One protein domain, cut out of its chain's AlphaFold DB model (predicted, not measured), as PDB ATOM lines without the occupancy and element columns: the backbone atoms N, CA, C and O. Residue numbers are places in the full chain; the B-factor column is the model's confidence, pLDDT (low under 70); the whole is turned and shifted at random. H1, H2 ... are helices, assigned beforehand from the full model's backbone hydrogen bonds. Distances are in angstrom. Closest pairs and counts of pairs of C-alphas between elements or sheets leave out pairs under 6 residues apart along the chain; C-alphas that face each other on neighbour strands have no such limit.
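Overview. This is residues 9 to 165 of the 290 residues of an uncharacterized protein of Marivita hallyeonensis (UniProt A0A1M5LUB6). Four helices, H1, H2, H3 and H4, fold back on one another side by side as a zigzag row, and H8 continues the row beyond H4. Short H5 packs on H4 on one side of the row, while H6, H7 and H9 gather round the first half of H8, with the long loop of residues 109 to 123 between H6 and H7. The printed part has 157 residues with nine named helices, H1 to H9 in chain order, and no named strand; its class is all helix. It is compact, with a radius of gyration of the C-alphas of 16.5 A and spans of 50 by 37 by 29 A.

Along the chain. The longest helices by residues are H1, residues 10 to 29, and H2, residues 35 to 54, each 28.9 A from first to last C-alpha. H1 begins at C-alpha 10, (79.211, 122.682, 121.328). H3, residues 58 to 74, is 24.1 A long, and H8, residues 131 to 145, is 21.6 A long. H4 is residues 79 to 87, H5 residues 90 to 97, H6 residues 100 to 108 and H7 residues 124 to 129. H9, residues 156 to 162, ends at C-alpha 162, (52.440, 93.059, 107.986).

Arrangement. H1 and H2 touch as a helical hairpin at a shallow tilt of 22 degrees; their closest C-alphas, of Ala 24 and Ala 41, are 4.0 A apart. H2 and H3 form the next hairpin, with the C-alphas of Ala 42 and Ala 68 closest at 4.2 A. H3 and H4 form another, with the C-alphas of Gly 69 and Gly 80 closest at 3.7 A. H4 and H5 are also a hairpin; the C-alphas of Leu 84 and Ala 92 are closest at 5.2 A. H1 and H3 are apart. H8, the hub, touches four helices. H4 and H8 run the same way at a shallow tilt of 28 degrees, with the C-alphas of His 79 and Ala 136 closest at 5.2 A. H8 touches H6 with residues 134 to 137 alone, at a steep tilt of 66 degrees; the C-alphas of Val 106 and Leu 134 are closest at 7.0 A. H8 and H9 touch, only just about perpendicular at 72 degrees, with the C-alphas of Leu 134 and Phe 157 closest at 6.3 A. H7 and H8 only just touch, and only at the corner, with 3 pairs of C-alphas within 8 A, the closest those of Ala 127 and Gln 133 at 5.5 A. Every O i to N i+4 pair is within hydrogen-bond range in H1, H2, H3, H4, H5, H6, H8 and H9; in H7 1 of 2 such pairs is within range, beside 3 of 3 O i to N i+3 pairs.

Size, cuts and confidence. The two C-alphas farthest apart, of Glu 9 and Glu 115, are 52.5 A apart. The printed part has no cut. The link from H6 to H7, 15 residues, is long; that from H8 to H9 is short but not tight. The mean pLDDT of the printed part is 85.3, and it is under 70 at residues 90 to 91, 111 to 120 and 145 to 154.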
ATOM      1  N   GLU A   9      77.096 121.356 125.462       76.31
ATOM      2  CA  GLU A   9      77.884 122.479 124.961       76.31
ATOM      3  C   GLU A   9      78.551 122.081 123.630       76.31
ATOM      4  O   GLU A   9      79.082 120.965 123.523       76.31
ATOM      5  N   PRO A  10      78.597 122.976 122.624       80.06
ATOM      6  CA  PRO A  10      79.211 122.682 121.328       80.06
ATOM      7  C   PRO A  10      80.635 122.123 121.437       80.06
ATOM      8  O   PRO A  10      81.032 121.258 120.659       80.06
ATOM      9  N   GLU A  11      81.411 122.567 122.427       84.31
ATOM     10  CA  GLU A  11      82.769 122.072 122.670       84.31
ATOM     11  C   GLU A  11      82.803 120.621 123.160       84.31
ATOM     12  O   GLU A  11      83.608 119.824 122.670       84.31
ATOM     13  N   ARG A  12      81.892 120.233 124.062       83.00
ATOM     14  CA  ARG A  12      81.768 118.840 124.519       83.00
ATOM     15  C   ARG A  12      81.365 117.924 123.373       83.00
ATOM     16  O   ARG A  12      81.980 116.871 123.196       83.00
ATOM     17  N   LEU A  13      80.404 118.354 122.552       86.62
ATOM     18  CA  LEU A  13      80.011 117.638 121.337       86.62
ATOM     19  C   LEU A  13      81.195 117.480 120.374       86.62
ATOM     20  O   LEU A  13      81.460 116.373 119.910       86.62
ATOM     21  N   ARG A  14      81.977 118.538 120.127       90.69
ATOM     22  CA  ARG A  14      83.184 118.470 119.280       90.69
ATOM     23  C   ARG A  14      84.236 117.508 119.833       90.69
ATOM     24  O   ARG A  14      84.821 116.742 119.068       90.69
ATOM     25  N   ASN A  15      84.474 117.513 121.144       90.19
ATOM     26  CA  ASN A  15      85.416 116.589 121.781       90.19
ATOM     27  C   ASN A  15      84.931 115.139 121.684       90.19
ATOM     28  O   ASN A  15      85.705 114.243 121.345       90.19
ATOM     29  N   ARG A  16      83.632 114.906 121.899       89.44
ATOM     30  CA  ARG A  16      83.027 113.582 121.747       89.44
ATOM     31  C   ARG A  16      83.073 113.092 120.302       89.44
ATOM     32  O   ARG A  16      83.390 111.927 120.083       89.44
ATOM     33  N   LEU A  17      82.820 113.972 119.335       93.56
ATOM     34  CA  LEU A  17      82.958 113.685 117.908       93.56
ATOM     35  C   LEU A  17      84.377 113.208 117.581       93.56
ATOM     36  O   LEU A  17      84.538 112.152 116.975       93.56
ATOM     37  N   LYS A  18      85.406 113.943 118.029       95.44
ATOM     38  CA  LYS A  18      86.815 113.551 117.851       95.44
ATOM     39  C   LYS A  18      87.107 112.183 118.471       95.44
ATOM     40  O   LYS A  18      87.703 111.338 117.813       95.44
ATOM     41  N   PHE A  19      86.650 111.949 119.702       94.50
ATOM     42  CA  PHE A  19      86.835 110.670 120.388       94.50
ATOM     43  C   PHE A  19      86.189 109.498 119.636       94.50
ATOM     44  O   PHE A  19      86.816 108.455 119.477       94.50
ATOM     45  N   LEU A  20      84.942 109.651 119.176       95.19
ATOM     46  CA  LEU A  20      84.231 108.588 118.459       95.19
ATOM     47  C   LEU A  20      84.886 108.274 117.113       95.19
ATOM     48  O   LEU A  20      85.004 107.100 116.777       95.19
ATOM     49  N   ILE A  21      85.352 109.295 116.388       97.88
ATOM     50  CA  ILE A  21      86.102 109.108 115.139       97.88
ATOM     51  C   ILE A  21      87.406 108.356 115.412       97.88
ATOM     52  O   ILE A  21      87.616 107.309 114.813       97.88
ATOM     53  N   GLY A  22      88.219 108.811 116.371       97.06
ATOM     54  CA  GLY A  22      89.477 108.133 116.703       97.06
ATOM     55  C   GLY A  22      89.260 106.689 117.164       97.06
ATOM     56  O   GLY A  22      89.972 105.782 116.746       97.06
ATOM     57  N   ARG A  23      88.212 106.429 117.959       95.69
ATOM     58  CA  ARG A  23      87.828 105.061 118.331       95.69
ATOM     59  C   ARG A  23      87.447 104.224 117.108       95.69
ATOM     60  O   ARG A  23      87.838 103.063 117.028       95.69
ATOM     61  N   ALA A  24      86.663 104.782 116.188       97.19
ATOM     62  CA  ALA A  24      86.246 104.078 114.982       97.19
ATOM     63  C   ALA A  24      87.444 103.734 114.084       97.19
ATOM     64  O   ALA A  24      87.522 102.615 113.587       97.19
ATOM     65  N   GLU A  25      88.392 104.660 113.931       97.31
ATOM     66  CA  GLU A  25      89.629 104.469 113.169       97.31
ATOM     67  C   GLU A  25      90.480 103.339 113.757       97.31
ATOM     68  O   GLU A  25      90.794 102.391 113.039       97.31
ATOM     69  N   VAL A  26      90.730 103.357 115.072       96.94
ATOM     70  CA  VAL A  26      91.470 102.290 115.772       96.94
ATOM     71  C   VAL A  26      90.816 100.926 115.552       96.94
ATOM     72  O   VAL A  26      91.477  99.966 115.175       96.94
ATOM     73  N   HIS A  27      89.501 100.807 115.749       96.94
ATOM     74  CA  HIS A  27      88.831  99.524 115.528       96.94
ATOM     75  C   HIS A  27      88.845  99.098 114.053       96.94
ATOM     76  O   HIS A  27      88.941  97.907 113.768       96.94
ATOM     77  N   ASN A  28      88.802 100.040 113.112       91.81
ATOM     78  CA  ASN A  28      88.877  99.728 111.690       91.81
ATOM     79  C   ASN A  28      90.252  99.168 111.277       91.81
ATOM     80  O   ASN A  28      90.313  98.288 110.418       91.81
ATOM     81  N   GLU A  29      91.348  99.598 111.915       93.31
ATOM     82  CA  GLU A  29      92.682  98.998 111.722       93.31
ATOM     83  C   GLU A  29      92.699  97.512 112.111       93.31
ATOM     84  O   GLU A  29      93.313  96.681 111.437       93.31
ATOM     85  N   PHE A  30      91.941  97.154 113.148       92.19
ATOM     86  CA  PHE A  30      91.814  95.787 113.648       92.19
ATOM     87  C   PHE A  30      90.683  94.981 112.994       92.19
ATOM     88  O   PHE A  30      90.410  93.864 113.428       92.19
ATOM     89  N   ARG A  31      90.050  95.465 111.913       87.00
ATOM     90  CA  ARG A  31      88.904  94.777 111.276       87.00
ATOM     91  C   ARG A  31      89.192  93.338 110.828       87.00
ATOM     92  O   ARG A  31      88.289  92.517 110.762       87.00
ATOM     93  N   ARG A  32      90.458  93.016 110.533       85.62
ATOM     94  CA  ARG A  32      90.892  91.660 110.146       85.62
ATOM     95  C   ARG A  32      90.971  90.679 111.324       85.62
ATOM     96  O   ARG A  32      91.137  89.491 111.086       85.62
ATOM     97  N   GLN A  33      90.904  91.166 112.564       88.31
ATOM     98  CA  GLN A  33      91.003  90.344 113.775       88.31
ATOM     99  C   GLN A  33      89.646  89.811 114.252       88.31
ATOM    100  O   GLN A  33      89.612  88.884 115.053       88.31
ATOM    101  N   GLY A  34      88.540  90.373 113.759       87.69
ATOM    102  CA  GLY A  34      87.188  89.949 114.108       87.69
ATOM    103  C   GLY A  34      86.145  90.940 113.602       87.69
ATOM    104  O   GLY A  34      86.401  92.148 113.527       87.69
ATOM    105  N   TYR A  35      84.955  90.439 113.267       90.75
ATOM    106  CA  TYR A  35      83.856  91.273 112.772       90.75
ATOM    107  C   TYR A  35      83.313  92.216 113.863       90.75
ATOM    108  O   TYR A  35      82.694  93.238 113.567       90.75
ATOM    109  N   GLU A  36      83.593  91.932 115.136       94.12
ATOM    110  CA  GLU A  36      83.252  92.767 116.285       94.12
ATOM    111  C   GLU A  36      83.943  94.131 116.208       94.12
ATOM    112  O   GLU A  36      83.330  95.156 116.507       94.12
ATOM    113  N   HIS A  37      85.201  94.174 115.757       95.56
ATOM    114  CA  HIS A  37      85.921  95.431 115.557       95.56
ATOM    115  C   HIS A  37      85.231  96.294 114.503       95.56
ATOM    116  O   HIS A  37      85.009  97.487 114.713       95.56
ATOM    117  N   GLN A  38      84.803  95.677 113.408       94.62
ATOM    118  CA  GLN A  38      84.043  96.350 112.368       94.62
ATOM    119  C   GLN A  38      82.677  96.838 112.874       94.62
ATOM    120  O   GLN A  38      82.299  97.978 112.603       94.62
ATOM    121  N   ALA A  39      81.969  96.040 113.679       94.69
ATOM    122  CA  ALA A  39      80.696  96.439 114.284       94.69
ATOM    123  C   ALA A  39      80.857  97.632 115.241       94.69
ATOM    124  O   ALA A  39      80.041  98.562 115.231       94.69
ATOM    125  N   ILE A  40      81.934  97.646 116.035       95.81
ATOM    126  CA  ILE A  40      82.273  98.766 116.919       95.81
ATOM    127  C   ILE A  40      82.612 100.013 116.099       95.81
ATOM    128  O   ILE A  40      82.112 101.094 116.418       95.81
ATOM    129  N   ALA A  41      83.412  99.877 115.037       97.19
ATOM    130  CA  ALA A  41      83.769 100.987 114.160       97.19
ATOM    131  C   ALA A  41      82.534 101.591 113.474       97.19
ATOM    132  O   ALA A  41      82.316 102.798 113.564       97.19
ATOM    133  N   ALA A  42      81.673 100.763 112.872       97.00
ATOM    134  CA  ALA A  42      80.442 101.207 112.215       97.00
ATOM    135  C   ALA A  42      79.493 101.924 113.192       97.00
ATOM    136  O   ALA A  42      78.969 102.999 112.892       97.00
ATOM    137  N   THR A  43      79.337 101.383 114.406       96.06
ATOM    138  CA  THR A  43      78.528 102.008 115.464       96.06
ATOM    139  C   THR A  43      79.106 103.357 115.895       96.06
ATOM    140  O   THR A  43      78.368 104.336 116.017       96.06
ATOM    141  N   ALA A  44      80.425 103.438 116.090       96.25
ATOM    142  CA  ALA A  44      81.097 104.677 116.462       96.25
ATOM    143  C   ALA A  44      80.996 105.742 115.356       96.25
ATOM    144  O   ALA A  44      80.733 106.903 115.669       96.25
ATOM    145  N   TYR A  45      81.109 105.358 114.077       98.06
ATOM    146  CA  TYR A  45      80.880 106.265 112.949       98.06
ATOM    147  C   TYR A  45      79.431 106.761 112.877       98.06
ATOM    148  O   TYR A  45      79.224 107.955 112.669       98.06
ATOM    149  N   ARG A  46      78.425 105.906 113.113       96.81
ATOM    150  CA  ARG A  46      77.008 106.320 113.154       96.81
ATOM    151  C   ARG A  46      76.751 107.345 114.262       96.81
ATOM    152  O   ARG A  46      76.083 108.360 114.048       96.81
ATOM    153  N   ASP A  47      77.286 107.095 115.453       95.12
ATOM    154  CA  ASP A  47      77.122 108.005 116.588       95.12
ATOM    155  C   ASP A  47      77.896 109.317 116.359       95.12
ATOM    156  O   ASP A  47      77.388 110.395 116.667       95.12
ATOM    157  N   ALA A  48      79.083 109.252 115.744       95.75
ATOM    158  CA  ALA A  48      79.841 110.424 115.313       95.75
ATOM    159  C   ALA A  48      79.077 111.243 114.259       95.75
ATOM    160  O   ALA A  48      78.998 112.464 114.377       95.75
ATOM    161  N   ALA A  49      78.465 110.589 113.270       96.75
ATOM    162  CA  ALA A  49      77.628 111.246 112.270       96.75
ATOM    163  C   ALA A  49      76.447 111.979 112.916       96.75
ATOM    164  O   ALA A  49      76.137 113.108 112.544       96.75
ATOM    165  N   SER A  50      75.841 111.365 113.935       94.75
ATOM    166  CA  SER A  50      74.741 111.977 114.677       94.75
ATOM    167  C   SER A  50      75.181 113.262 115.379       94.75
ATOM    168  O   SER A  50      74.491 114.272 115.306       94.75
ATOM    169  N   ILE A  51      76.369 113.266 115.994       93.44
ATOM    170  CA  ILE A  51      76.938 114.484 116.586       93.44
ATOM    171  C   ILE A  51      77.277 115.526 115.516       93.44
ATOM    172  O   ILE A  51      77.031 116.708 115.734       93.44
ATOM    173  N   ALA A  52      77.822 115.118 114.368       94.81
ATOM    174  CA  ALA A  52      78.113 116.041 113.273       94.81
ATOM    175  C   ALA A  52      76.838 116.745 112.772       94.81
ATOM    176  O   ALA A  52      76.867 117.953 112.567       94.81
ATOM    177  N   LEU A  53      75.708 116.031 112.679       93.62
ATOM    178  CA  LEU A  53      74.400 116.616 112.351       93.62
ATOM    179  C   LEU A  53      73.901 117.590 113.423       93.62
ATOM    180  O   LEU A  53      73.402 118.657 113.083       93.62
ATOM    181  N   LEU A  54      74.077 117.262 114.707       91.25
ATOM    182  CA  LEU A  54      73.749 118.171 115.815       91.25
ATOM    183  C   LEU A  54      74.620 119.438 115.831       91.25
ATOM    184  O   LEU A  54      74.202 120.459 116.365       91.25
ATOM    185  N   LEU A  55      75.827 119.362 115.266       91.81
ATOM    186  CA  LEU A  55      76.750 120.484 115.074       91.81
ATOM    187  C   LEU A  55      76.593 121.164 113.703       91.81
ATOM    188  O   LEU A  55      77.401 122.029 113.373       91.81
ATOM    189  N   GLU A  56      75.602 120.751 112.909       92.12
ATOM    190  CA  GLU A  56      75.307 121.256 111.561       92.12
ATOM    191  C   GLU A  56      76.450 121.070 110.531       92.12
ATOM    192  O   GLU A  56      76.426 121.625 109.431       92.12
ATOM    193  N   ASP A  57      77.431 120.209 110.828       93.88
ATOM    194  CA  ASP A  57      78.530 119.838 109.925       93.88
ATOM    195  C   ASP A  57      78.076 118.739 108.951       93.88
ATOM    196  O   ASP A  57      78.374 117.548 109.091       93.88
ATOM    197  N   THR A  58      77.292 119.158 107.958       92.56
ATOM    198  CA  THR A  58      76.611 118.247 107.026       92.56
ATOM    199  C   THR A  58      77.593 117.456 106.154       92.56
ATOM    200  O   THR A  58      77.380 116.272 105.897       92.56
ATOM    201  N   SER A  59      78.693 118.078 105.712       92.62
ATOM    202  CA  SER A  59      79.711 117.404 104.891       92.62
ATOM    203  C   SER A  59      80.341 116.234 105.650       92.62
ATOM    204  O   SER A  59      80.374 115.098 105.166       92.62
ATOM    205  N   LYS A  60      80.752 116.487 106.898       95.50
ATOM    206  CA  LYS A  60      81.314 115.457 107.768       95.50
ATOM    207  C   LYS A  60      80.283 114.406 108.157       95.50
ATOM    208  O   LYS A  60      80.613 113.222 108.183       95.50
ATOM    209  N   ALA A  61      79.041 114.811 108.420       95.75
ATOM    210  CA  ALA A  61      77.954 113.881 108.690       95.75
ATOM    211  C   ALA A  61      77.767 112.879 107.544       95.75
ATOM    212  O   ALA A  61      77.737 111.680 107.805       95.75
ATOM    213  N   ARG A  62      77.722 113.337 106.285       94.69
ATOM    214  CA  ARG A  62      77.593 112.451 105.114       94.69
ATOM    215  C   ARG A  62      78.756 111.467 104.994       94.69
ATOM    216  O   ARG A  62      78.521 110.284 104.769       94.69
ATOM    217  N   ASP A  63      79.998 111.919 105.185       95.69
ATOM    218  CA  ASP A  63      81.161 111.019 105.159       95.69
ATOM    219  C   ASP A  63      81.078 109.935 106.246       95.69
ATOM    220  O   ASP A  63      81.308 108.755 105.975       95.69
ATOM    221  N   LEU A  64      80.702 110.321 107.466       97.50
ATOM    222  CA  LEU A  64      80.581 109.400 108.596       97.50
ATOM    223  C   LEU A  64      79.394 108.436 108.438       97.50
ATOM    224  O   LEU A  64      79.543 107.253 108.740       97.50
ATOM    225  N   LEU A  65      78.251 108.903 107.918       97.19
ATOM    226  CA  LEU A  65      77.114 108.046 107.563       97.19
ATOM    227  C   LEU A  65      77.511 107.022 106.502       97.19
ATOM    228  O   LEU A  65      77.192 105.848 106.657       97.19
ATOM    229  N   ARG A  66      78.270 107.433 105.478       96.50
ATOM    230  CA  ARG A  66      78.776 106.522 104.447       96.50
ATOM    231  C   ARG A  66      79.694 105.447 105.028       96.50
ATOM    232  O   ARG A  66      79.514 104.266 104.748       96.50
ATOM    233  N   LYS A  67      80.654 105.840 105.874       96.94
ATOM    234  CA  LYS A  67      81.557 104.900 106.565       96.94
ATOM    235  C   LYS A  67      80.789 103.912 107.445       96.94
ATOM    236  O   LYS A  67      81.069 102.716 107.405       96.94
ATOM    237  N   ALA A  68      79.810 104.397 108.208       97.69
ATOM    238  CA  ALA A  68      78.949 103.550 109.027       97.69
ATOM    239  C   ALA A  68      78.090 102.603 108.174       97.69
ATOM    240  O   ALA A  68      77.997 101.417 108.484       97.69
ATOM    241  N   GLY A  69      77.499 103.120 107.095       96.62
ATOM    242  CA  GLY A  69      76.655 102.375 106.168       96.62
ATOM    243  C   GLY A  69      77.389 101.203 105.529       96.62
ATOM    244  O   GLY A  69      76.938 100.066 105.656       96.62
ATOM    245  N   ASN A  70      78.568 101.460 104.956       95.62
ATOM    246  CA  ASN A  70      79.420 100.415 104.382       95.62
ATOM    247  C   ASN A  70      79.842  99.392 105.439       95.62
ATOM    248  O   ASN A  70      79.709  98.191 105.223       95.62
ATOM    249  N   GLY A  71      80.268  99.853 106.620       95.50
ATOM    250  CA  GLY A  71      80.665  98.961 107.706       95.50
ATOM    251  C   GLY A  71      79.544  98.014 108.145       95.50
ATOM    252  O   GLY A  71      79.810  96.840 108.389       95.50
ATOM    253  N   PHE A  72      78.294  98.487 108.208       96.12
ATOM    254  CA  PHE A  72      77.140  97.641 108.518       96.12
ATOM    255  C   PHE A  72      76.764  96.697 107.373       96.12
ATOM    256  O   PHE A  72      76.464  95.534 107.639       96.12
ATOM    257  N   LEU A  73      76.801  97.149 106.118       94.38
ATOM    258  CA  LEU A  73      76.458  96.294 104.979       94.38
ATOM    259  C   LEU A  73      77.483  95.187 104.747       94.38
ATOM    260  O   LEU A  73      77.083  94.061 104.481       94.38
ATOM    261  N   GLU A  74      78.772  95.450 104.947       93.25
ATOM    262  CA  GLU A  74      79.820  94.423 104.934       93.25
ATOM    263  C   GLU A  74      79.621  93.364 106.044       93.25
ATOM    264  O   GLU A  74      80.010  92.211 105.876       93.25
ATOM    265  N   LEU A  75      78.959  93.718 107.156       92.75
ATOM    266  CA  LEU A  75      78.562  92.771 108.207       92.75
ATOM    267  C   LEU A  75      77.272  92.005 107.885       92.75
ATOM    268  O   LEU A  75      76.964  91.033 108.569       92.75
ATOM    269  N   GLY A  76      76.511  92.425 106.873       92.19
ATOM    270  CA  GLY A  76      75.198  91.869 106.543       92.19
ATOM    271  C   GLY A  76      74.024  92.590 107.208       92.19
ATOM    272  O   GLY A  76      72.915  92.075 107.188       92.19
ATOM    273  N   ILE A  77      74.232  93.770 107.801       93.62
ATOM    274  CA  ILE A  77      73.196  94.551 108.496       93.62
ATOM    275  C   ILE A  77      72.578  95.585 107.541       93.62
ATOM    276  O   ILE A  77      73.208  96.581 107.180       93.62
ATOM    277  N   ILE A  78      71.297  95.404 107.213       93.38
ATOM    278  CA  ILE A  78      70.507  96.245 106.292       93.38
ATOM    279  C   ILE A  78      70.354  97.685 106.755       93.38
ATOM    280  O   ILE A  78      70.276  98.585 105.925       93.38
ATOM    281  N   HIS A  79      70.367  97.947 108.062       93.88
ATOM    282  CA  HIS A  79      70.357  99.324 108.560       93.88
ATOM    283  C   HIS A  79      71.493 100.179 107.959       93.88
ATOM    284  O   HIS A  79      71.331 101.389 107.817       93.88
ATOM    285  N   GLY A  80      72.602  99.565 107.527       95.69
ATOM    286  CA  GLY A  80      73.646 100.263 106.782       95.69
ATOM    287  C   GLY A  80      73.148 100.919 105.491       95.69
ATOM    288  O   GLY A  80      73.562 102.035 105.183       95.69
ATOM    289  N   ALA A  81      72.193 100.302 104.791       94.44
ATOM    290  CA  ALA A  81      71.606 100.873 103.585       94.44
ATOM    291  C   ALA A  81      70.780 102.133 103.873       94.44
ATOM    292  O   ALA A  81      70.866 103.092 103.113       94.44
ATOM    293  N   VAL A  82      70.065 102.188 105.005       95.19
ATOM    294  CA  VAL A  82      69.367 103.413 105.442       95.19
ATOM    295  C   VAL A  82      70.370 104.554 105.633       95.19
ATOM    296  O   VAL A  82      70.137 105.669 105.177       95.19
ATOM    297  N   LEU A  83      71.519 104.282 106.262       96.56
ATOM    298  CA  LEU A  83      72.557 105.298 106.462       96.56
ATOM    299  C   LEU A  83      73.175 105.766 105.138       96.56
ATOM    300  O   LEU A  83      73.468 106.954 105.005       96.56
ATOM    301  N   LEU A  84      73.353 104.866 104.163       94.19
ATOM    302  CA  LEU A  84      73.826 105.235 102.828       94.19
ATOM    303  C   LEU A  84      72.821 106.128 102.097       94.19
ATOM    304  O   LEU A  84      73.221 107.186 101.613       94.19
ATOM    305  N   GLU A  85      71.534 105.777 102.099       92.06
ATOM    306  CA  GLU A  85      70.473 106.620 101.525       92.06
ATOM    307  C   GLU A  85      70.454 108.021 102.147       92.06
ATOM    308  O   GLU A  85      70.414 109.030 101.444       92.06
ATOM    309  N   LEU A  86      70.567 108.105 103.475       93.00
ATOM    310  CA  LEU A  86      70.630 109.385 104.183       93.00
ATOM    311  C   LEU A  86      71.920 110.169 103.904       93.00
ATOM    312  O   LEU A  86      71.911 111.400 103.952       93.00
ATOM    313  N   SER A  87      73.031 109.483 103.623       92.44
ATOM    314  CA  SER A  87      74.292 110.135 103.256       92.44
ATOM    315  C   SER A  87      74.237 110.771 101.864       92.44
ATOM    316  O   SER A  87      74.846 111.822 101.659       92.44
ATOM    317  N   GLY A  88      73.478 110.174 100.940       84.75
ATOM    318  CA  GLY A  88      73.297 110.645  99.570       84.75
ATOM    319  C   GLY A  88      74.570 110.671  98.707       84.75
ATOM    320  O   GLY A  88      75.679 110.329  99.130       84.75
ATOM    321  N   GLY A  89      74.395 111.116  97.462       72.62
ATOM    322  CA  GLY A  89      75.463 111.313  96.479       72.62
ATOM    323  C   GLY A  89      75.916 110.040  95.737       72.62
ATOM    324  O   GLY A  89      75.611 108.922  96.161       72.62
ATOM    325  N   PRO A  90      76.695 110.181  94.642       61.62
ATOM    326  CA  PRO A  90      77.032 109.069  93.741       61.62
ATOM    327  C   PRO A  90      77.737 107.894  94.427       61.62
ATOM    328  O   PRO A  90      77.471 106.735  94.124       61.62
ATOM    329  N   LYS A  91      78.604 108.185  95.407       64.31
ATOM    330  CA  LYS A  91      79.335 107.159  96.171       64.31
ATOM    331  C   LYS A  91      78.424 106.301  97.051       64.31
ATOM    332  O   LYS A  91      78.739 105.143  97.288       64.31
ATOM    333  N   ALA A  92      77.333 106.862  97.573       70.00
ATOM    334  CA  ALA A  92      76.371 106.088  98.352       70.00
ATOM    335  C   ALA A  92      75.570 105.149  97.444       70.00
ATOM    336  O   ALA A  92      75.385 103.982  97.779       70.00
ATOM    337  N   VAL A  93      75.177 105.640  96.263       75.19
ATOM    338  CA  VAL A  93      74.489 104.843  95.237       75.19
ATOM    339  C   VAL A  93      75.360 103.670  94.788       75.19
ATOM    340  O   VAL A  93      74.891 102.534  94.800       75.19
ATOM    341  N   SER A  94      76.639 103.915  94.478       70.44
ATOM    342  CA  SER A  94      77.565 102.848  94.075       70.44
ATOM    343  C   SER A  94      77.778 101.810  95.183       70.44
ATOM    344  O   SER A  94      77.710 100.613  94.934       70.44
ATOM    345  N   SER A  95      77.958 102.246  96.436       76.62
ATOM    346  CA  SER A  95      78.118 101.308  97.555       76.62
ATOM    347  C   SER A  95      76.869 100.462  97.811       76.62
ATOM    348  O   SER A  95      76.974  99.334  98.277       76.62
ATOM    349  N   LEU A  96      75.679 100.970  97.494       82.50
ATOM    350  CA  LEU A  96      74.465 100.169  97.592       82.50
ATOM    351  C   LEU A  96      74.334  99.150  96.460       82.50
ATOM    352  O   LEU A  96      73.824  98.059  96.708       82.50
ATOM    353  N   SER A  97      74.780  99.479  95.242       82.12
ATOM    354  CA  SER A  97      74.828  98.495  94.153       82.12
ATOM    355  C   SER A  97      75.810  97.361  94.446       82.12
ATOM    356  O   SER A  97      75.501  96.217  94.135       82.12
ATOM    357  N   ASP A  98      76.918  97.642  95.139       85.12
ATOM    358  CA  ASP A  98      77.896  96.627  95.573       85.12
ATOM    359  C   ASP A  98      77.320  95.627  96.604       85.12
ATOM    360  O   ASP A  98      77.958  94.632  96.959       85.12
ATOM    361  N   HIS A  99      76.116  95.893  97.119       86.75
ATOM    362  CA  HIS A  99      75.426  95.091  98.129       86.75
ATOM    363  C   HIS A  99      73.992  94.722  97.711       86.75
ATOM    364  O   HIS A  99      73.136  94.464  98.566       86.75
ATOM    365  N   SER A 100      73.702  94.705  96.405       85.25
ATOM    366  CA  SER A 100      72.372  94.362  95.884       85.25
ATOM    367  C   SER A 100      71.950  92.935  96.239       85.25
ATOM    368  O   SER A 100      70.787  92.705  96.553       85.25
ATOM    369  N   ASP A 101      72.901  91.999  96.275       86.12
ATOM    370  CA  ASP A 101      72.704  90.601  96.666       86.12
ATOM    371  C   ASP A 101      72.095  90.466  98.072       86.12
ATOM    372  O   ASP A 101      71.135  89.721  98.278       86.12
ATOM    373  N   LEU A 102      72.606  91.244  99.029       87.06
ATOM    374  CA  LEU A 102      72.107  91.282 100.399       87.06
ATOM    375  C   LEU A 102      70.678  91.838 100.440       87.06
ATOM    376  O   LEU A 102      69.801  91.254 101.081       87.06
ATOM    377  N   LEU A 103      70.433  92.952  99.743       87.38
ATOM    378  CA  LEU A 103      69.111  93.581  99.682       87.38
ATOM    379  C   LEU A 103      68.076  92.639  99.054       87.38
ATOM    380  O   LEU A 103      66.984  92.486  99.601       87.38
ATOM    381  N   ASP A 104      68.429  91.954  97.967       85.75
ATOM    382  CA  ASP A 104      67.562  90.987  97.293       85.75
ATOM    383  C   ASP A 104      67.336  89.723  98.135       85.75
ATOM    384  O   ASP A 104      66.222  89.187  98.178       85.75
ATOM    385  N   GLY A 105      68.348  89.279  98.884       84.38
ATOM    386  CA  GLY A 105      68.230  88.196  99.861       84.38
ATOM    387  C   GLY A 105      67.204  88.511 100.955       84.38
ATOM    388  O   GLY A 105      66.340  87.684 101.262       84.38
ATOM    389  N   VAL A 106      67.224  89.735 101.492       86.50
ATOM    390  CA  VAL A 106      66.222  90.188 102.473       86.50
ATOM    391  C   VAL A 106      64.859  90.396 101.819       86.50
ATOM    392  O   VAL A 106      63.852  89.932 102.358       86.50
ATOM    393  N   ARG A 107      64.803  91.010 100.635       87.06
ATOM    394  CA  ARG A 107      63.560  91.244  99.885       87.06
ATOM    395  C   ARG A 107      62.809  89.946  99.598       87.06
ATOM    396  O   ARG A 107      61.593  89.871  99.785       87.06
ATOM    397  N   SER A 108      63.546  88.917  99.185       84.88
ATOM    398  CA  SER A 108      62.996  87.605  98.845       84.88
ATOM    399  C   SER A 108      62.721  86.717 100.063       84.88
ATOM    400  O   SER A 108      62.058  85.692  99.917       84.88
ATOM    401  N   GLN A 109      63.201  87.092 101.259       81.62
ATOM    402  CA  GLN A 109      63.131  86.276 102.481       81.62
ATOM    403  C   GLN A 109      63.724  84.862 102.304       81.62
ATOM    404  O   GLN A 109      63.374  83.938 103.043       81.62
ATOM    405  N   LYS A 110      64.630  84.678 101.332       72.31
ATOM    406  CA  LYS A 110      65.313  83.403 101.090       72.31
ATOM    407  C   LYS A 110      66.339  83.151 102.191       72.31
ATOM    408  O   LYS A 110      67.178  84.009 102.477       72.31
ATOM    409  N   ARG A 111      66.287  81.971 102.806       66.00
ATOM    410  CA  ARG A 111      67.370  81.486 103.671       66.00
ATOM    411  C   ARG A 111      68.514  80.988 102.794       66.00
ATOM    412  O   ARG A 111      68.245  80.449 101.725       66.00
ATOM    413  N   LEU A 112      69.744  81.220 103.237       63.81
ATOM    414  CA  LEU A 112      70.925  80.599 102.640       63.81
ATOM    415  C   LEU A 112      70.913  79.114 103.015       63.81
ATOM    416  O   LEU A 112      70.548  78.775 104.144       63.81
ATOM    417  N   GLU A 113      71.239  78.244 102.066       64.75
ATOM    418  CA  GLU A 113      71.470  76.824 102.349       64.75
ATOM    419  C   GLU A 113      72.864  76.642 102.983       64.75
ATOM    420  O   GLU A 113      73.749  77.478 102.791       64.75
ATOM    421  N   ASP A 114      73.070  75.555 103.736       56.75
ATOM    422  CA  ASP A 114      74.250  75.330 104.597       56.75
ATOM    423  C   ASP A 114      75.616  75.463 103.875       56.75
ATOM    424  O   ASP A 114      76.642  75.738 104.505       56.75
ATOM    425  N   GLU A 115      75.667  75.283 102.550       53.47
ATOM    426  CA  GLU A 115      76.893  75.432 101.750       53.47
ATOM    427  C   GLU A 115      77.196  76.890 101.355       53.47
ATOM    428  O   GLU A 115      78.367  77.262 101.241       53.47
ATOM    429  N   GLU A 116      76.170  77.736 101.218       56.97
ATOM    430  CA  GLU A 116      76.319  79.164 100.909       56.97
ATOM    431  C   GLU A 116      76.765  79.966 102.141       56.97
ATOM    432  O   GLU A 116      77.458  80.976 102.000       56.97
ATOM    433  N   GLU A 117      76.463  79.490 103.358       54.06
ATOM    434  CA  GLU A 117      76.816  80.165 104.615       54.06
ATOM    435  C   GLU A 117      78.323  80.453 104.747       54.06
ATOM    436  O   GLU A 117      78.714  81.477 105.313       54.06
ATOM    437  N   ARG A 118      79.190  79.606 104.168       49.62
ATOM    438  CA  ARG A 118      80.657  79.703 104.313       49.62
ATOM    439  C   ARG A 118      81.292  80.929 103.650       49.62
ATOM    440  O   ARG A 118      82.417  81.272 104.010       49.62
ATOM    441  N   PHE A 119      80.601  81.584 102.717       53.38
ATOM    442  CA  PHE A 119      81.091  82.785 102.021       53.38
ATOM    443  C   PHE A 119      80.300  84.053 102.367       53.38
ATOM    444  O   PHE A 119      80.515  85.101 101.758       53.38
ATOM    445  N   THR A 120      79.385  83.972 103.335       67.88
ATOM    446  CA  THR A 120      78.412  85.039 103.604       67.88
ATOM    447  C   THR A 120      78.852  85.975 104.718       67.88
ATOM    448  O   THR A 120      79.739  85.677 105.522       67.88
ATOM    449  N   ARG A 121      78.256  87.168 104.736       85.62
ATOM    450  CA  ARG A 121      78.588  88.196 105.721       85.62
ATOM    451  C   ARG A 121      78.186  87.705 107.118       85.62
ATOM    452  O   ARG A 121      77.141  87.066 107.261       85.62
ATOM    453  N   PRO A 122      78.950  88.039 108.174       86.94
ATOM    454  CA  PRO A 122      78.856  87.369 109.474       86.94
ATOM    455  C   PRO A 122      77.477  87.450 110.147       86.94
ATOM    456  O   PRO A 122      77.142  86.585 110.951       86.94
ATOM    457  N   LEU A 123      76.670  88.472 109.844       87.12
ATOM    458  CA  LEU A 123      75.360  88.700 110.466       87.12
ATOM    459  C   LEU A 123      74.193  88.633 109.467       87.12
ATOM    460  O   LEU A 123      73.053  88.934 109.828       87.12
ATOM    461  N   GLU A 124      74.445  88.212 108.228       84.88
ATOM    462  CA  GLU A 124      73.470  88.239 107.135       84.88
ATOM    463  C   GLU A 124      72.225  87.385 107.406       84.88
ATOM    464  O   GLU A 124      71.097  87.851 107.237       84.88
ATOM    465  N   ASN A 125      72.397  86.165 107.917       80.31
ATOM    466  CA  ASN A 125      71.274  85.278 108.246       80.31
ATOM    467  C   ASN A 125      70.356  85.858 109.330       80.31
ATOM    468  O   ASN A 125      69.125  85.794 109.232       80.31
ATOM    469  N   SER A 126      70.949  86.476 110.356       78.75
ATOM    470  CA  SER A 126      70.187  87.177 111.391       78.75
ATOM    471  C   SER A 126      69.440  88.369 110.790       78.75
ATOM    472  O   SER A 126      68.257  88.594 111.070       78.75
ATOM    473  N   ALA A 127      70.087  89.108 109.890       76.44
ATOM    474  CA  ALA A 127      69.480  90.270 109.271       76.44
ATOM    475  C   ALA A 127      68.321  89.932 108.326       76.44
ATOM    476  O   ALA A 127      67.326  90.649 108.301       76.44
ATOM    477  N   ARG A 128      68.368  88.799 107.622       79.31
ATOM    478  CA  ARG A 128      67.276  88.366 106.730       79.31
ATOM    479  C   ARG A 128      65.951  88.111 107.446       79.31
ATOM    480  O   ARG A 128      64.899  88.172 106.813       79.31
ATOM    481  N   THR A 129      65.977  87.837 108.750       77.75
ATOM    482  CA  THR A 129      64.789  87.394 109.500       77.75
ATOM    483  C   THR A 129      64.339  88.360 110.591       77.75
ATOM    484  O   THR A 129      63.180  88.300 111.015       77.75
ATOM    485  N   THR A 130      65.205  89.263 111.050       88.25
ATOM    486  CA  THR A 130      64.916  90.174 112.165       88.25
ATOM    487  C   THR A 130      64.047  91.353 111.738       88.25
ATOM    488  O   THR A 130      64.248  91.972 110.699       88.25
ATOM    489  N   THR A 131      63.057  91.691 112.570       91.62
ATOM    490  CA  THR A 131      62.047  92.719 112.258       91.62
ATOM    491  C   THR A 131      62.668  94.074 111.940       91.62
ATOM    492  O   THR A 131      62.241  94.731 110.999       91.62
ATOM    493  N   SER A 132      63.704  94.465 112.685       90.69
ATOM    494  CA  SER A 132      64.405  95.735 112.485       90.69
ATOM    495  C   SER A 132      65.082  95.832 111.120       90.69
ATOM    496  O   SER A 132      65.118  96.909 110.538       90.69
ATOM    497  N   GLN A 133      65.588  94.724 110.580       91.62
ATOM    498  CA  GLN A 133      66.278  94.712 109.290       91.62
ATOM    499  C   GLN A 133      65.296  94.656 108.116       91.62
ATOM    500  O   GLN A 133      65.509  95.338 107.117       91.62
ATOM    501  N   LEU A 134      64.170  93.946 108.264       91.94
ATOM    502  CA  LEU A 134      63.051  94.046 107.315       91.94
ATOM    503  C   LEU A 134      62.526  95.479 107.234       91.94
ATOM    504  O   LEU A 134      62.256  95.999 106.155       91.94
ATOM    505  N   PHE A 135      62.391  96.119 108.393       93.88
ATOM    506  CA  PHE A 135      61.904  97.484 108.482       93.88
ATOM    507  C   PHE A 135      62.917  98.490 107.917       93.88
ATOM    508  O   PHE A 135      62.525  99.418 107.213       93.88
ATOM    509  N   ALA A 136      64.218  98.266 108.121       93.88
ATOM    510  CA  ALA A 136      65.263  99.048 107.465       93.88
ATOM    511  C   ALA A 136      65.177  98.949 105.930       93.88
ATOM    512  O   ALA A 136      65.303  99.965 105.253       93.88
ATOM    513  N   LEU A 137      64.896  97.762 105.372       92.06
ATOM    514  CA  LEU A 137      64.669  97.616 103.928       92.06
ATOM    515  C   LEU A 137      63.457  98.435 103.459       92.06
ATOM    516  O   LEU A 137      63.548  99.128 102.449       92.06
ATOM    517  N   TYR A 138      62.351  98.416 104.212       92.12
ATOM    518  CA  TYR A 138      61.192  99.272 103.926       92.12
ATOM    519  C   TYR A 138      61.579 100.759 103.885       92.12
ATOM    520  O   TYR A 138      61.224 101.457 102.937       92.12
ATOM    521  N   GLN A 139      62.348 101.240 104.868       93.19
ATOM    522  CA  GLN A 139      62.813 102.631 104.903       93.19
ATOM    523  C   GLN A 139      63.676 102.985 103.683       93.19
ATOM    524  O   GLN A 139      63.504 104.067 103.124       93.19
ATOM    525  N   VAL A 140      64.560 102.083 103.243       91.50
ATOM    526  CA  VAL A 140      65.364 102.268 102.021       91.50
ATOM    527  C   VAL A 140      64.470 102.397 100.787       91.50
ATOM    528  O   VAL A 140      64.641 103.337 100.016       91.50
ATOM    529  N   GLU A 141      63.487 101.507 100.614       87.69
ATOM    530  CA  GLU A 141      62.552 101.577  99.479       87.69
ATOM    531  C   GLU A 141      61.732 102.878  99.481       87.69
ATOM    532  O   GLU A 141      61.485 103.463  98.427       87.69
ATOM    533  N   CYS A 142      61.349 103.370 100.661       87.00
ATOM    534  CA  CYS A 142      60.691 104.667 100.799       87.00
ATOM    535  C   CYS A 142      61.595 105.838 100.396       87.00
ATOM    536  O   CYS A 142      61.117 106.770  99.753       87.00
ATOM    537  N   LEU A 143      62.875 105.810 100.782       86.81
ATOM    538  CA  LEU A 143      63.824 106.894 100.513       86.81
ATOM    539  C   LEU A 143      64.235 106.989  99.036       86.81
ATOM    540  O   LEU A 143      64.471 108.105  98.573       86.81
ATOM    541  N   ARG A 144      64.305 105.858  98.317       79.69
ATOM    542  CA  ARG A 144      64.716 105.796  96.902       79.69
ATOM    543  C   ARG A 144      63.633 106.209  95.921       79.69
ATOM    544  O   ARG A 144      63.826 107.126  95.133       79.69
ATOM    545  N   ASP A 145      62.512 105.496  95.969       63.53
ATOM    546  CA  ASP A 145      61.597 105.421  94.827       63.53
ATOM    547  C   ASP A 145      60.221 106.004  95.135       63.53
ATOM    548  O   ASP A 145      59.351 105.988  94.268       63.53
ATOM    549  N   GLY A 146      59.990 106.474  96.369       56.72
ATOM    550  CA  GLY A 146      58.670 106.928  96.787       56.72
ATOM    551  C   GLY A 146      57.601 105.878  96.473       56.72
ATOM    552  O   GLY A 146      56.692 106.160  95.711       56.72
ATOM    553  N   LEU A 147      57.738 104.659  97.015       53.09
ATOM    554  CA  LEU A 147      56.766 103.555  96.914       53.09
ATOM    555  C   LEU A 147      56.003 103.518  95.573       53.09
ATOM    556  O   LEU A 147      54.812 103.829  95.530       53.09
ATOM    557  N   SER A 148      56.671 103.110  94.487       47.69
ATOM    558  CA  SER A 148      55.996 102.770  93.224       47.69
ATOM    559  C   SER A 148      54.792 101.857  93.512       47.69
ATOM    560  O   SER A 148      54.934 100.708  93.944       47.69
ATOM    561  N   SER A 149      53.585 102.399  93.329       45.91
ATOM    562  CA  SER A 149      52.331 101.841  93.851       45.91
ATOM    563  C   SER A 149      51.842 100.587  93.122       45.91
ATOM    564  O   SER A 149      50.813 100.027  93.493       45.91
ATOM    565  N   LYS A 150      52.564 100.102  92.102       44.19
ATOM    566  CA  LYS A 150      52.060  99.047  91.208       44.19
ATOM    567  C   LYS A 150      52.574  97.631  91.472       44.19
ATOM    568  O   LYS A 150      51.942  96.703  90.985       44.19
ATOM    569  N   GLU A 151      53.623  97.435  92.275       46.28
ATOM    570  CA  GLU A 151      54.197  96.087  92.510       46.28
ATOM    571  C   GLU A 151      54.409  95.722  93.995       46.28
ATOM    572  O   GLU A 151      54.811  94.606  94.319       46.28
ATOM    573  N   SER A 152      54.138  96.634  94.938       50.19
ATOM    574  CA  SER A 152      54.691  96.492  96.296       50.19
ATOM    575  C   SER A 152      53.996  95.465  97.208       50.19
ATOM    576  O   SER A 152      54.644  94.934  98.104       50.19
ATOM    577  N   SER A 153      52.722  95.103  97.010       48.97
ATOM    578  CA  SER A 153      52.028  94.172  97.929       48.97
ATOM    579  C   SER A 153      52.407  92.690  97.746       48.97
ATOM    580  O   SER A 153      52.067  91.846  98.582       48.97
ATOM    581  N   GLU A 154      53.149  92.344  96.689       55.06
ATOM    582  CA  GLU A 154      53.543  90.955  96.412       55.06
ATOM    583  C   GLU A 154      54.930  90.573  96.939       55.06
ATOM    584  O   GLU A 154      55.300  89.397  96.919       55.06
ATOM    585  N   VAL A 155      55.686  91.527  97.487       74.56
ATOM    586  CA  VAL A 155      57.068  91.273  97.897       74.56
ATOM    587  C   VAL A 155      57.119  90.559  99.266       74.56
ATOM    588  O   VAL A 155      56.572  91.076 100.247       74.56
ATOM    589  N   PRO A 156      57.788  89.390  99.395       84.25
ATOM    590  CA  PRO A 156      57.772  88.563 100.608       84.25
ATOM    591  C   PRO A 156      58.101  89.290 101.919       84.25
ATOM    592  O   PRO A 156      57.483  89.008 102.952       84.25
ATOM    593  N   PHE A 157      59.044  90.238 101.902       87.19
ATOM    594  CA  PHE A 157      59.419  90.979 103.109       87.19
ATOM    595  C   PHE A 157      58.295  91.899 103.627       87.19
ATOM    596  O   PHE A 157      58.144  92.036 104.842       87.19
ATOM    597  N   ARG A 158      57.450  92.470 102.752       87.12
ATOM    598  CA  ARG A 158      56.310  93.313 103.166       87.12
ATOM    599  C   ARG A 158      55.248  92.498 103.884       87.12
ATOM    600  O   ARG A 158      54.852  92.865 104.983       87.12
ATOM    601  N   ARG A 159      54.922  91.307 103.373       88.19
ATOM    602  CA  ARG A 159      54.058  90.342 104.083       88.19
ATOM    603  C   ARG A 159      54.645  89.905 105.430       88.19
ATOM    604  O   ARG A 159      53.922  89.539 106.357       88.19
ATOM    605  N   ALA A 160      55.972  89.866 105.557       89.62
ATOM    606  CA  ALA A 160      56.620  89.598 106.839       89.62
ATOM    607  C   ALA A 160      56.491  90.785 107.813       89.62
ATOM    608  O   ALA A 160      56.270  90.544 108.999       89.62
ATOM    609  N   LEU A 161      56.562  92.030 107.330       91.00
ATOM    610  CA  LEU A 161      56.304  93.235 108.125       91.00
ATOM    611  C   LEU A 161      54.836  93.369 108.543       91.00
ATOM    612  O   LEU A 161      54.582  93.670 109.702       91.00
ATOM    613  N   GLU A 162      53.879  93.059 107.667       91.00
ATOM    614  CA  GLU A 162      52.440  93.059 107.986       91.00
ATOM    615  C   GLU A 162      52.115  92.103 109.141       91.00
ATOM    616  O   GLU A 162      51.439  92.467 110.100       91.00
ATOM    617  N   ARG A 163      52.696  90.896 109.133       90.94
ATOM    618  CA  ARG A 163      52.583  89.940 110.255       90.94
ATOM    619  C   ARG A 163      53.210  90.448 111.557       90.94
ATOM    620  O   ARG A 163      52.983  89.871 112.616       90.94
ATOM    621  N   ARG A 164      54.019  91.503 111.480       93.44
ATOM    622  CA  ARG A 164      54.734  92.150 112.587       93.44
ATOM    623  C   ARG A 164      54.254  93.593 112.794       93.44
ATOM    624  O   ARG A 164      54.918  94.360 113.483       93.44
ATOM    625  N   ALA A 165      53.084  93.940 112.260       92.25
ATOM    626  CA  ALA A 165      52.484  95.272 112.296       92.25
ATOM    627  C   ALA A 165      52.466  95.923 113.691       92.25
ATOM    628  O   ALA A 165      52.634  97.134 113.805       92.25
TER     629      ALA A 165